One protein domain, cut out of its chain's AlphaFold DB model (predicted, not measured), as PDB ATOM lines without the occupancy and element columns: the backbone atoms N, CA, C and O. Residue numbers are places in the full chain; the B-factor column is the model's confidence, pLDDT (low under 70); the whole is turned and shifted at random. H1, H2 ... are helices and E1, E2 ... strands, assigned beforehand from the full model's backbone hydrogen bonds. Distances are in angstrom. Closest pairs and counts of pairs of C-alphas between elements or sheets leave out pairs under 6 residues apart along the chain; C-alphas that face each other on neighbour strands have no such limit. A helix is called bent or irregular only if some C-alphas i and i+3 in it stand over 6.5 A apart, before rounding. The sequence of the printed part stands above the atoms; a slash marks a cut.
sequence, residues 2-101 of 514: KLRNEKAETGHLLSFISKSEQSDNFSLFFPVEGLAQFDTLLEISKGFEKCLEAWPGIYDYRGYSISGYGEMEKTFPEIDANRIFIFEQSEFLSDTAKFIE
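What this domain is: This is residues 2 to 101 of the 514 residues of an uncharacterized protein of Desulfobacteraceae bacterium (UniProt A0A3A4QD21). A twisted sheet of four strands has the long helix H1 packed along one face, while the short helix H2 only grazes the sheet. After E4, residues 87 to 101 run past H1 with no named element. The 100 printed residues have E1, E2, H1, E3, H2 and E4 along the chain; the sheet, E3 E1 E2 E4, is mixed, and the class is mixed, helices and strands. The whole is compact, with a radius of gyration of the C-alphas of 13.5 A and spans of 38 by 32 by 23 A.

Where its parts are: E1, residues 11 to 18, begins at C-alpha 11 (99.908, 41.927, 72.277) and is 22.7 A long. E2 is residues 25 to 31, 19.8 A; E3 is residues 59 to 66, 20.9 A; E4 is residues 84 to 86, ending at C-alpha 86 (90.121, 41.211, 72.860). H1 is residues 35 to 52, 26.4 A, and H2 is residues 69 to 75. Both are irregular: C-alphas 36 and 39 are 7.2 A apart, C-alphas 70 and 73 7.8 A.

How they stand to each other: E1 and E2 form a hairpin, antiparallel at 168 degrees, with N 14 and O 28 2.8 A apart, within hydrogen-bond range. E3 is antiparallel to E1 at 158 degrees, with N 13 and O 64 at 2.8 A. E4 is parallel to E2 at 26 degrees, with N 85 and O 27 at 2.9 A. H1 is on the sheet at a height of 9.4 A, making two layers, helix over sheet; it runs along the strands, at 9 degrees to E1 on the local plane. The closest C-alphas of H1 and E3, Glu 49 and Tyr 61, are 7.0 A apart. E2, H1, E3 and E3, H2, E4 are split strand-helix-strand units, same-way strands with others between them, both crossovers right-handed. H1 and H2 are apart. O i to N i+4 pairs within range are 12 of 14 in H1 and 1 of 3 in H2, where 3 of 4 O i to N i+3 pairs are.

The domain as a whole: The C-alphas farthest apart, Lys 2 and Ser 20, are 38.0 A apart. The printed part has no cut, no link between named elements is long, and no printed residue is under 70 in pLDDT.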
ATOM      1  N   LYS A   2      87.731  31.233  82.382       95.62
ATOM      2  CA  LYS A   2      88.024  32.400  83.227       95.62
ATOM      3  C   LYS A   2      87.515  33.675  82.579       95.62
ATOM      4  O   LYS A   2      87.285  33.700  81.374       95.62
ATOM      5  N   LEU A   3      87.361  34.733  83.367       95.06
ATOM      6  CA  LEU A   3      87.135  36.059  82.805       95.06
ATOM      7  C   LEU A   3      88.364  36.497  82.006       95.06
ATOM      8  O   LEU A   3      89.499  36.334  82.459       95.06
ATOM      9  N   ARG A   4      88.115  37.052  80.822       94.00
ATOM     10  CA  ARG A   4      89.148  37.523  79.906       94.00
ATOM     11  C   ARG A   4      89.953  38.653  80.539       94.00
ATOM     12  O   ARG A   4      89.392  39.565  81.150       94.00
ATOM     13  N   ASN A   5      91.275  38.602  80.382       87.81
ATOM     14  CA  ASN A   5      92.149  39.675  80.838       87.81
ATOM     15  C   ASN A   5      92.106  40.867  79.867       87.81
ATOM     16  O   ASN A   5      92.849  40.917  78.893       87.81
ATOM     17  N   GLU A   6      91.261  41.854  80.159       86.75
ATOM     18  CA  GLU A   6      91.146  43.081  79.354       86.75
ATOM     19  C   GLU A   6      92.166  44.170  79.727       86.75
ATOM     20  O   GLU A   6      92.113  45.268  79.188       86.75
ATOM     21  N   LYS A   7      93.084  43.899  80.666       85.75
ATOM     22  CA  LYS A   7      94.080  44.884  81.127       85.75
ATOM     23  C   LYS A   7      95.432  44.767  80.427       85.75
ATOM     24  O   LYS A   7      96.344  45.515  80.761       85.75
ATOM     25  N   ALA A   8      95.599  43.799  79.533       83.56
ATOM     26  CA  ALA A   8      96.866  43.604  78.848       83.56
ATOM     27  C   ALA A   8      97.140  44.751  77.868       83.56
ATOM     28  O   ALA A   8      96.317  45.048  77.006       83.56
ATOM     29  N   GLU A   9      98.312  45.370  77.994       85.69
ATOM     30  CA  GLU A   9      98.722  46.488  77.137       85.69
ATOM     31  C   GLU A   9      99.595  46.041  75.959       85.69
ATOM     32  O   GLU A   9      99.695  46.755  74.964       85.69
ATOM     33  N   THR A  10     100.198  44.854  76.049       90.00
ATOM     34  CA  THR A  10     101.072  44.281  75.023       90.00
ATOM     35  C   THR A  10     100.413  43.090  74.348       90.00
ATOM     36  O   THR A  10      99.850  42.212  75.007       90.00
ATOM     37  N   GLY A  11     100.507  43.022  73.024       92.44
ATOM     38  CA  GLY A  11      99.908  41.927  72.277       92.44
ATOM     39  C   GLY A  11     100.074  42.053  70.774       92.44
ATOM     40  O   GLY A  11     100.847  42.870  70.277       92.44
ATOM     41  N   HIS A  12      99.331  41.233  70.049       93.94
ATOM     42  CA  HIS A  12      99.265  41.277  68.600       93.94
ATOM     43  C   HIS A  12      97.866  41.674  68.148       93.94
ATOM     44  O   HIS A  12      96.870  41.188  68.683       93.94
ATOM     45  N   LEU A  13      97.793  42.556  67.163       94.75
ATOM     46  CA  LEU A  13      96.551  43.054  66.604       94.75
ATOM     47  C   LEU A  13      96.394  42.549  65.175       94.75
ATOM     48  O   LEU A  13      97.223  42.850  64.322       94.75
ATOM     49  N   LEU A  14      95.312  41.826  64.917       96.56
ATOM     50  CA  LEU A  14      94.892  41.442  63.576       96.56
ATOM     51  C   LEU A  14      93.803  42.403  63.114       96.56
ATOM     52  O   LEU A  14      92.720  42.414  63.693       96.56
ATOM     53  N   SER A  15      94.084  43.219  62.107       95.38
ATOM     54  CA  SER A  15      93.166  44.236  61.594       95.38
ATOM     55  C   SER A  15      92.616  43.852  60.225       95.38
ATOM     56  O   SER A  15      93.357  43.395  59.350       95.38
ATOM     57  N   PHE A  16      91.314  44.068  60.058       95.69
ATOM     58  CA  PHE A  16      90.556  43.824  58.839       95.69
ATOM     59  C   PHE A  16      89.993  45.163  58.369       95.69
ATOM     60  O   PHE A  16      89.088  45.709  59.001       95.69
ATOM     61  N   ILE A  17      90.522  45.704  57.269       93.44
ATOM     62  CA  ILE A  17      90.177  47.047  56.767       93.44
ATOM     63  C   ILE A  17      89.473  46.929  55.417       93.44
ATOM     64  O   ILE A  17      90.026  46.335  54.494       93.44
ATOM     65  N   SER A  18      88.251  47.453  55.285       92.06
ATOM     66  CA  SER A  18      87.493  47.336  54.035       92.06
ATOM     67  C   SER A  18      88.233  48.016  52.885       92.06
ATOM     68  O   SER A  18      88.699  49.152  52.998       92.06
ATOM     69  N   LYS A  19      88.303  47.330  51.739       89.75
ATOM     70  CA  LYS A  19      88.938  47.865  50.521       89.75
ATOM     71  C   LYS A  19      88.146  49.013  49.897       89.75
ATOM     72  O   LYS A  19      88.694  49.786  49.117       89.75
ATOM     73  N   SER A  20      86.851  49.089  50.205       89.50
ATOM     74  CA  SER A  20      85.926  50.077  49.638       89.50
ATOM     75  C   SER A  20      85.726  51.297  50.535       89.50
ATOM     76  O   SER A  20      85.510  52.396  50.031       89.50
ATOM     77  N   GLU A  21      85.831  51.121  51.852       88.94
ATOM     78  CA  GLU A  21      85.567  52.160  52.843       88.94
ATOM     79  C   GLU A  21      86.491  51.959  54.053       88.94
ATOM     80  O   GLU A  21      86.227  51.114  54.898       88.94
ATOM     81  N   GLN A  22      87.568  52.740  54.174       85.50
ATOM     82  CA  GLN A  22      88.547  52.550  55.260       85.50
ATOM     83  C   GLN A  22      87.952  52.705  56.670       85.50
ATOM     84  O   GLN A  22      88.424  52.048  57.596       85.50
ATOM     85  N   SER A  23      86.910  53.531  56.838       85.75
ATOM     86  CA  SER A  23      86.170  53.672  58.104       85.75
ATOM     87  C   SER A  23      85.430  52.401  58.517       85.75
ATOM     88  O   SER A  23      85.093  52.236  59.686       85.75
ATOM     89  N   ASP A  24      85.189  51.481  57.585       90.12
ATOM     90  CA  ASP A  24      84.673  50.160  57.890       90.12
ATOM     91  C   ASP A  24      85.830  49.192  58.134       90.12
ATOM     92  O   ASP A  24      86.301  48.487  57.239       90.12
ATOM     93  N   ASN A  25      86.297  49.161  59.377       92.69
ATOM     94  CA  ASN A  25      87.298  48.206  59.819       92.69
ATOM     95  C   ASN A  25      86.982  47.659  61.214       92.69
ATOM     96  O   ASN A  25      86.166  48.209  61.955       92.69
ATOM     97  N   PHE A  26      87.587  46.525  61.546       94.75
ATOM     98  CA  PHE A  26      87.539  45.925  62.876       94.75
ATOM     99  C   PHE A  26      88.855  45.206  63.149       94.75
ATOM    100  O   PHE A  26      89.571  44.826  62.221       94.75
ATOM    101  N   SER A  27      89.190  45.017  64.423       95.44
ATOM    102  CA  SER A  27      90.444  44.365  64.799       95.44
ATOM    103  C   SER A  27      90.278  43.382  65.952       95.44
ATOM    104  O   SER A  27      89.435  43.556  66.831       95.44
ATOM    105  N   LEU A  28      91.108  42.344  65.958       96.06
ATOM    106  CA  LEU A  28      91.186  41.326  66.999       96.06
ATOM    107  C   LEU A  28      92.512  41.489  67.736       96.06
ATOM    108  O   LEU A  28      93.577  41.400  67.125       96.06
ATOM    109  N   PHE A  29      92.454  41.752  69.037       95.50
ATOM    110  CA  PHE A  29      93.633  41.926  69.874       95.50
ATOM    111  C   PHE A  29      93.890  40.673  70.709       95.50
ATOM    112  O   PHE A  29      93.032  40.244  71.481       95.50
ATOM    113  N   PHE A  30      95.093  40.125  70.576       95.06
ATOM    114  CA  PHE A  30      95.569  38.951  71.293       95.06
ATOM    115  C   PHE A  30      96.674  39.365  72.265       95.06
ATOM    116  O   PHE A  30      97.799  39.621  71.823       95.06
ATOM    117  N   PRO A  31      96.394  39.433  73.577       92.81
ATOM    118  CA  PRO A  31      97.415  39.653  74.589       92.81
ATOM    119  C   PRO A  31      98.563  38.646  74.478       92.81
ATOM    120  O   PRO A  31      98.338  37.459  74.224       92.81
ATOM    121  N   VAL A  32      99.791  39.124  74.692       89.50
ATOM    122  CA  VAL A  32     100.999  38.288  74.702       89.50
ATOM    123  C   VAL A  32     101.767  38.531  75.995       89.50
ATOM    124  O   VAL A  32     102.118  39.666  76.312       89.50
ATOM    125  N   GLU A  33     102.040  37.452  76.728       82.25
ATOM    126  CA  GLU A  33     102.782  37.466  77.996       82.25
ATOM    127  C   GLU A  33     104.263  37.084  77.814       82.25
ATOM    128  O   GLU A  33     105.093  37.388  78.668       82.25
ATOM    129  N   GLY A  34     104.630  36.444  76.695       81.81
ATOM    130  CA  GLY A  34     106.021  36.084  76.412       81.81
ATOM    131  C   GLY A  34     106.244  35.377  75.074       81.81
ATOM    132  O   GLY A  34     105.305  35.024  74.364       81.81
ATOM    133  N   LEU A  35     107.519  35.132  74.745       79.25
ATOM    134  CA  LEU A  35     107.952  34.562  73.456       79.25
ATOM    135  C   LEU A  35     107.404  33.156  73.174       79.25
ATOM    136  O   LEU A  35     107.244  32.789  72.014       79.25
ATOM    137  N   ALA A  36     107.076  32.381  74.211       81.56
ATOM    138  CA  ALA A  36     106.519  31.034  74.064       81.56
ATOM    139  C   ALA A  36     105.145  31.011  73.361       81.56
ATOM    140  O   ALA A  36     104.713  29.960  72.904       81.56
ATOM    141  N   GLN A  37     104.468  32.159  73.268       85.81
ATOM    142  CA  GLN A  37     103.165  32.299  72.615       85.81
ATOM    143  C   GLN A  37     103.272  32.748  71.146       85.81
ATOM    144  O   GLN A  37     102.259  33.049  70.519       85.81
ATOM    145  N   PHE A  38     104.483  32.847  70.587       87.38
ATOM    146  CA  PHE A  38     104.669  33.331  69.217       87.38
ATOM    147  C   PHE A  38     104.202  32.317  68.163       87.38
ATOM    148  O   PHE A  38     103.522  32.692  67.210       87.38
ATOM    149  N   ASP A  39     104.504  31.029  68.349       90.75
ATOM    150  CA  ASP A  39     104.101  29.984  67.397       90.75
ATOM    151  C   ASP A  39     102.575  29.825  67.343       90.75
ATOM    152  O   ASP A  39     101.988  29.703  66.266       90.75
ATOM    153  N   THR A  40     101.916  29.898  68.500       93.25
ATOM    154  CA  THR A  40     100.452  29.857  68.612       93.25
ATOM    155  C   THR A  40      99.800  31.078  67.972       93.25
ATOM    156  O   THR A  40      98.790  30.952  67.282       93.25
ATOM    157  N   LEU A  41     100.407  32.254  68.120       93.31
ATOM    158  CA  LEU A  41      99.961  33.474  67.459       93.31
ATOM    159  C   LEU A  41     100.106  33.393  65.930       93.31
ATOM    160  O   LEU A  41      99.227  33.852  65.197       93.31
ATOM    161  N   LEU A  42     101.193  32.795  65.435       94.00
ATOM    162  CA  LEU A  42     101.402  32.583  64.003       94.00
ATOM    163  C   LEU A  42     100.342  31.640  63.423       94.00
ATOM    164  O   LEU A  42      99.828  31.898  62.334       94.00
ATOM    165  N   GLU A  43      99.995  30.575  64.150       96.81
ATOM    166  CA  GLU A  43      98.910  29.664  63.772       96.81
ATOM    167  C   GLU A  43      97.559  30.397  63.718       96.81
ATOM    168  O   GLU A  43      96.829  30.250  62.740       96.81
ATOM    169  N   ILE A  44      97.253  31.243  64.710       97.06
ATOM    170  CA  ILE A  44      96.032  32.068  64.725       97.06
ATOM    171  C   ILE A  44      95.996  33.028  63.538       97.06
ATOM    172  O   ILE A  44      94.970  33.145  62.870       97.06
ATOM    173  N   SER A  45      97.112  33.700  63.256       96.12
ATOM    174  CA  SER A  45      97.192  34.681  62.172       96.12
ATOM    175  C   SER A  45      96.927  34.019  60.815       96.12
ATOM    176  O   SER A  45      96.042  34.442  60.075       96.12
ATOM    177  N   LYS A  46      97.605  32.897  60.544       96.31
ATOM    178  CA  LYS A  46      97.367  32.083  59.339       96.31
ATOM    179  C   LYS A  46      95.939  31.542  59.275       96.31
ATOM    180  O   LYS A  46      95.358  31.474  58.198       96.31
ATOM    181  N   GLY A  47      95.379  31.152  60.418       97.19
ATOM    182  CA  GLY A  47      94.004  30.678  60.525       97.19
ATOM    183  C   GLY A  47      92.988  31.724  60.075       97.19
ATOM    184  O   GLY A  47      92.151  31.443  59.223       97.19
ATOM    185  N   PHE A  48      93.101  32.953  60.586       97.25
ATOM    186  CA  PHE A  48      92.228  34.056  60.183       97.25
ATOM    187  C   PHE A  48      92.437  34.497  58.733       97.25
ATOM    188  O   PHE A  48      91.457  34.811  58.058       97.25
ATOM    189  N   GLU A  49      93.681  34.502  58.248       95.00
ATOM    190  CA  GLU A  49      93.981  34.764  56.838       95.00
ATOM    191  C   GLU A  49      93.262  33.755  55.930       95.00
ATOM    192  O   GLU A  49      92.580  34.155  54.988       95.00
ATOM    193  N   LYS A  50      93.306  32.463  56.282       95.44
ATOM    194  CA  LYS A  50      92.580  31.403  55.573       95.44
ATOM    195  C   LYS A  50      91.060  31.595  55.637       95.44
ATOM    196  O   LYS A  50      90.392  31.496  54.614       95.44
ATOM    197  N   CYS A  51      90.495  31.906  56.807       95.69
ATOM    198  CA  CYS A  51      89.056  32.180  56.940       95.69
ATOM    199  C   CYS A  51      88.590  33.335  56.035       95.69
ATOM    200  O   CYS A  51      87.459  33.338  55.546       95.69
ATOM    201  N   LEU A  52      89.458  34.320  55.788       93.12
ATOM    202  CA  LEU A  52      89.147  35.454  54.923       93.12
ATOM    203  C   LEU A  52      89.075  35.072  53.434       93.12
ATOM    204  O   LEU A  52      88.436  35.787  52.663       93.12
ATOM    205  N   GLU A  53      89.645  33.936  53.018       92.31
ATOM    206  CA  GLU A  53      89.545  33.440  51.634       92.31
ATOM    207  C   GLU A  53      88.088  33.183  51.208       92.31
ATOM    208  O   GLU A  53      87.757  33.325  50.031       92.31
ATOM    209  N   ALA A  54      87.194  32.889  52.164       90.88
ATOM    210  CA  ALA A  54      85.754  32.767  51.926       90.88
ATOM    211  C   ALA A  54      85.070  34.110  51.580       90.88
ATOM    212  O   ALA A  54      83.933  34.122  51.107       90.88
ATOM    213  N   TRP A  55      85.762  35.238  51.776       88.69
ATOM    214  CA  TRP A  55      85.264  36.603  51.589       88.69
ATOM    215  C   TRP A  55      86.184  37.414  50.657       88.69
ATOM    216  O   TRP A  55      86.744  38.447  51.052       88.69
ATOM    217  N   PRO A  56      86.377  36.967  49.401       86.31
ATOM    218  CA  PRO A  56      87.407  37.509  48.531       86.31
ATOM    219  C   PRO A  56      87.160  38.984  48.211       86.31
ATOM    220  O   PRO A  56      86.100  39.378  47.727       86.31
ATOM    221  N   GLY A  57      88.184  39.807  48.439       82.44
ATOM    222  CA  GLY A  57      88.193  41.206  48.009       82.44
ATOM    223  C   GLY A  57      87.384  42.174  48.876       82.44
ATOM    224  O   GLY A  57      87.270  43.332  48.484       82.44
ATOM    225  N   ILE A  58      86.869  41.750  50.035       88.94
ATOM    226  CA  ILE A  58      86.098  42.638  50.921       88.94
ATOM    227  C   ILE A  58      87.022  43.439  51.850       88.94
ATOM    228  O   ILE A  58      86.967  44.669  51.864       88.94
ATOM    229  N   TYR A  59      87.915  42.756  52.571       91.69
ATOM    230  CA  TYR A  59      88.836  43.363  53.539       91.69
ATOM    231  C   TYR A  59      90.304  43.083  53.173       91.69
ATOM    232  O   TYR A  59      90.630  42.033  52.618       91.69
ATOM    233  N   ASP A  60      91.187  44.031  53.478       91.12
ATOM    234  CA  ASP A  60      92.627  43.813  53.623       91.12
ATOM    235  C   ASP A  60      92.919  43.280  55.034       91.12
ATOM    236  O   ASP A  60      92.324  43.742  56.007       91.12
ATOM    237  N   TYR A  61      93.860  42.340  55.143       93.38
ATOM    238  CA  TYR A  61      94.280  41.716  56.400       93.38
ATOM    239  C   TYR A  61      95.698  42.154  56.775       93.38
ATOM    240  O   TYR A  61      96.616  42.057  55.956       93.38
ATOM    241  N   ARG A  62      95.887  42.666  57.997       93.12
ATOM    242  CA  ARG A  62      97.189  43.145  58.493       93.12
ATOM    243  C   ARG A  62      97.413  42.755  59.951       93.12
ATOM    244  O   ARG A  62      96.515  42.910  60.772       93.12
ATOM    245  N   GLY A  63      98.620  42.299  60.273       92.25
ATOM    246  CA  GLY A  63      99.055  42.014  61.642       92.25
ATOM    247  C   GLY A  63      99.998  43.093  62.177       92.25
ATOM    248  O   GLY A  63     100.922  43.505  61.474       92.25
ATOM    249  N   TYR A  64      99.806  43.518  63.426       90.94
ATOM    250  CA  TYR A  64     100.636  44.519  64.101       90.94
ATOM    251  C   TYR A  64     101.082  44.032  65.480       90.94
ATOM    252  O   TYR A  64     100.291  43.486  66.246       90.94
ATOM    253  N   SER A  65     102.343  44.272  65.835       89.94
ATOM    254  CA  SER A  65     102.831  44.075  67.205       89.94
ATOM    255  C   SER A  65     102.604  45.345  68.020       89.94
ATOM    256  O   SER A  65     103.108  46.406  67.661       89.94
ATOM    257  N   ILE A  66     101.858  45.232  69.116       89.06
ATOM    258  CA  ILE A  66     101.447  46.352  69.964       89.06
ATOM    259  C   ILE A  66     102.220  46.295  71.280       89.06
ATOM    260  O   ILE A  66     102.120  45.323  72.029       89.06
ATOM    261  N   SER A  67     102.980  47.351  71.569       83.50
ATOM    262  CA  SER A  67     103.705  47.519  72.835       83.50
ATOM    263  C   SER A  67     102.919  48.296  73.895       83.50
ATOM    264  O   SER A  67     103.297  48.260  75.062       83.50
ATOM    265  N   GLY A  68     101.852  49.000  73.505       83.88
ATOM    266  CA  GLY A  68     101.006  49.774  74.412       83.88
ATOM    267  C   GLY A  68      99.617  50.023  73.826       83.88
ATOM    268  O   GLY A  68      99.436  50.891  72.975       83.88
ATOM    269  N   TYR A  69      98.622  49.273  74.300       81.19
ATOM    270  CA  TYR A  69      97.238  49.342  73.816       81.19
ATOM    271  C   TYR A  69      96.633  50.752  73.950       81.19
ATOM    272  O   TYR A  69      95.908  51.204  73.068       81.19
ATOM    273  N   GLY A  70      96.983  51.497  75.004       78.31
ATOM    274  CA  GLY A  70      96.502  52.870  75.215       78.31
ATOM    275  C   GLY A  70      96.967  53.894  74.167       78.31
ATOM    276  O   GLY A  70      96.431  54.997  74.121       78.31
ATOM    277  N   GLU A  71      97.938  53.549  73.316       80.38
ATOM    278  CA  GLU A  71      98.466  54.426  72.261       80.38
ATOM    279  C   GLU A  71      98.017  54.015  70.850       80.38
ATOM    280  O   GLU A  71      98.515  54.553  69.857       80.38
ATOM    281  N   MET A  72      97.063  53.084  70.745       82.38
ATOM    282  CA  MET A  72      96.579  52.536  69.473       82.38
ATOM    283  C   MET A  72      96.084  53.611  68.504       82.38
ATOM    284  O   MET A  72      96.571  53.662  67.381       82.38
ATOM    285  N   GLU A  73      95.216  54.525  68.946       80.81
ATOM    286  CA  GLU A  73      94.680  55.603  68.093       80.81
ATOM    287  C   GLU A  73      95.768  56.547  67.560       80.81
ATOM    288  O   GLU A  73      95.640  57.107  66.474       80.81
ATOM    289  N   LYS A  74      96.857  56.734  68.318       82.00
ATOM    290  CA  LYS A  74      97.984  57.578  67.895       82.00
ATOM    291  C   LYS A  74      98.896  56.857  66.911       82.00
ATOM    292  O   LYS A  74      99.444  57.492  66.014       82.00
ATOM    293  N   THR A  75      99.099  55.561  67.126       84.69
ATOM    294  CA  THR A  75     100.062  54.753  66.369       84.69
ATOM    295  C   THR A  75      99.465  54.252  65.054       84.69
ATOM    296  O   THR A  75     100.173  54.186  64.054       84.69
ATOM    297  N   PHE A  76      98.165  53.948  65.048       87.19
ATOM    298  CA  PHE A  76      97.422  53.391  63.917       87.19
ATOM    299  C   PHE A  76      96.104  54.163  63.723       87.19
ATOM    300  O   PHE A  76      95.037  53.663  64.086       87.19
ATOM    301  N   PRO A  77      96.156  55.402  63.195       85.50
ATOM    302  CA  PRO A  77      94.986  56.277  63.077       85.50
ATOM    303  C   PRO A  77      93.895  55.739  62.138       85.50
ATOM    304  O   PRO A  77      92.765  56.217  62.173       85.50
ATOM    305  N   GLU A  78      94.215  54.768  61.285       86.88
ATOM    306  CA  GLU A  78      93.262  54.091  60.409       86.88
ATOM    307  C   GLU A  78      92.393  53.045  61.126       86.88
ATOM    308  O   GLU A  78      91.371  52.633  60.578       86.88
ATOM    309  N   ILE A  79      92.780  52.598  62.325       89.56
ATOM    310  CA  ILE A  79      92.076  51.545  63.068       89.56
ATOM    311  C   ILE A  79      90.968  52.156  63.928       89.56
ATOM    312  O   ILE A  79      91.200  53.066  64.721       89.56
ATOM    313  N   ASP A  80      89.759  51.604  63.827       89.62
ATOM    314  CA  ASP A  80      88.637  51.972  64.685       89.62
ATOM    315  C   ASP A  80      88.803  51.351  66.078       89.62
ATOM    316  O   ASP A  80      88.533  50.164  66.298       89.62
ATOM    317  N   ALA A  81      89.212  52.179  67.040       87.44
ATOM    318  CA  ALA A  81      89.386  51.796  68.438       87.44
ATOM    319  C   ALA A  81      88.103  51.257  69.100       87.44
ATOM    320  O   ALA A  81      88.185  50.464  70.039       87.44
ATOM    321  N   ASN A  82      86.914  51.613  68.595       87.81
ATOM    322  CA  ASN A  82      85.641  51.114  69.125       87.81
ATOM    323  C   ASN A  82      85.290  49.711  68.611       87.81
ATOM    324  O   ASN A  82      84.369  49.075  69.130       87.81
ATOM    325  N   ARG A  83      86.007  49.217  67.596       90.75
ATOM    326  CA  ARG A  83      85.798  47.902  66.972       90.75
ATOM    327  C   ARG A  83      87.001  46.982  67.171       90.75
ATOM    328  O   ARG A  83      87.316  46.167  66.302       90.75
ATOM    329  N   ILE A  84      87.647  47.090  68.332       92.19
ATOM    330  CA  ILE A  84      88.739  46.210  68.750       92.19
ATOM    331  C   ILE A  84      88.227  45.203  69.775       92.19
ATOM    332  O   ILE A  84      87.751  45.563  70.849       92.19
ATOM    333  N   PHE A  85      88.351  43.921  69.448       93.62
ATOM    334  CA  PHE A  85      87.843  42.823  70.257       93.62
ATOM    335  C   PHE A  85      89.003  42.022  70.830       93.62
ATOM    336  O   PHE A  85      89.845  41.516  70.092       93.62
ATOM    337  N   ILE A  86      89.054  41.921  72.156       94.88
ATOM    338  CA  ILE A  86      90.121  41.211  72.860       94.88
ATOM    339  C   ILE A  86      89.757  39.731  72.957       94.88
ATOM    340  O   ILE A  86      88.637  39.408  73.361       94.88
ATOM    341  N   PHE A  87      90.719  38.858  72.656       95.94
ATOM    342  CA  PHE A  87      90.613  37.406  72.796       95.94
ATOM    343  C   PHE A  87      91.902  36.799  73.349       95.94
ATOM    344  O   PHE A  87      92.997  37.283  73.075       95.94
ATOM    345  N   GLU A  88      91.786  35.703  74.094       94.69
ATOM    346  CA  GLU A  88      92.936  34.859  74.412       94.69
ATOM    347  C   GLU A  88      93.195  33.849  73.288       94.69
ATOM    348  O   GLU A  88      92.277  33.360  72.631       94.69
ATOM    349  N   GLN A  89      94.468  33.508  73.076       94.50
ATOM    350  CA  GLN A  89      94.876  32.603  71.995       94.50
ATOM    351  C   GLN A  89      94.230  31.213  72.114       94.50
ATOM    352  O   GLN A  89      93.864  30.607  71.110       94.50
ATOM    353  N   SER A  90      94.028  30.731  73.343       93.69
ATOM    354  CA  SER A  90      93.388  29.443  73.629       93.69
ATOM    355  C   SER A  90      91.933  29.350  73.164       93.69
ATOM    356  O   SER A  90      91.425  28.242  73.024       93.69
ATOM    357  N   GLU A  91      91.265  30.477  72.895       96.06
ATOM    358  CA  GLU A  91      89.883  30.488  72.404       96.06
ATOM    359  C   GLU A  91      89.775  30.005  70.950       96.06
ATOM    360  O   GLU A  91      88.723  29.523  70.543       96.06
ATOM    361  N   PHE A  92      90.862  30.090  70.176       97.38
ATOM    362  CA  PHE A  92      90.905  29.697  68.762       97.38
ATOM    363  C   PHE A  92      91.792  28.482  68.496       97.38
ATOM    364  O   PHE A  92      92.007  28.129  67.338       97.38
ATOM    365  N   LEU A  93      92.330  27.851  69.538       96.62
ATOM    366  CA  LEU A  93      93.276  26.749  69.413       96.62
ATOM    367  C   LEU A  93      92.718  25.479  70.048       96.62
ATOM    368  O   LEU A  93      92.197  25.485  71.161       96.62
ATOM    369  N   SER A  94      92.852  24.370  69.327       95.19
ATOM    370  CA  SER A  94      92.606  23.030  69.858       95.19
ATOM    371  C   SER A  94      93.697  22.618  70.850       95.19
ATOM    372  O   SER A  94      94.758  23.240  70.925       95.19
ATOM    373  N   ASP A  95      93.492  21.489  71.528       90.50
ATOM    374  CA  ASP A  95      94.466  20.906  72.465       90.50
ATOM    375  C   ASP A  95      95.818  20.569  71.804       90.50
ATOM    376  O   ASP A  95      96.838  20.441  72.478       90.50
ATOM    377  N   THR A  96      95.847  20.464  70.471       92.69
ATOM    378  CA  THR A  96      97.066  20.255  69.666       92.69
ATOM    379  C   THR A  96      97.677  21.556  69.131       92.69
ATOM    380  O   THR A  96      98.522  21.519  68.239       92.69
ATOM    381  N   ALA A  97      97.240  22.707  69.653       93.38
ATOM    382  CA  ALA A  97      97.637  24.045  69.212       93.38
ATOM    383  C   ALA A  97      97.359  24.316  67.720       93.38
ATOM    384  O   ALA A  97      98.084  25.064  67.070       93.38
ATOM    385  N   LYS A  98      96.298  23.706  67.175       96.94
ATOM    386  CA  LYS A  98      95.802  23.960  65.812       96.94
ATOM    387  C   LYS A  98      94.613  24.898  65.805       96.94
ATOM    388  O   LYS A  98      93.738  24.745  66.658       96.94
ATOM    389  N   PHE A  99      94.587  25.819  64.841       97.88
ATOM    390  CA  PHE A  99      93.504  26.786  64.685       97.88
ATOM    391  C   PHE A  99      92.154  26.098  64.455       97.88
ATOM    392  O   PHE A  99      92.046  25.159  63.665       97.88
ATOM    393  N   ILE A 100      91.125  26.578  65.146       97.56
ATOM    394  CA  ILE A 100      89.754  26.081  65.047       97.56
ATOM    395  C   ILE A 100      89.016  26.942  64.021       97.56
ATOM    396  O   ILE A 100      88.413  27.963  64.350       97.56
ATOM    397  N   GLU A 101      89.082  26.515  62.763       96.94
ATOM    398  CA  GLU A 101      88.519  27.234  61.615       96.94
ATOM    399  C   GLU A 101      87.034  27.626  61.769       96.94
ATOM    400  O   GLU A 101      86.722  28.786  61.484       96.94
TER     401      GLU A 101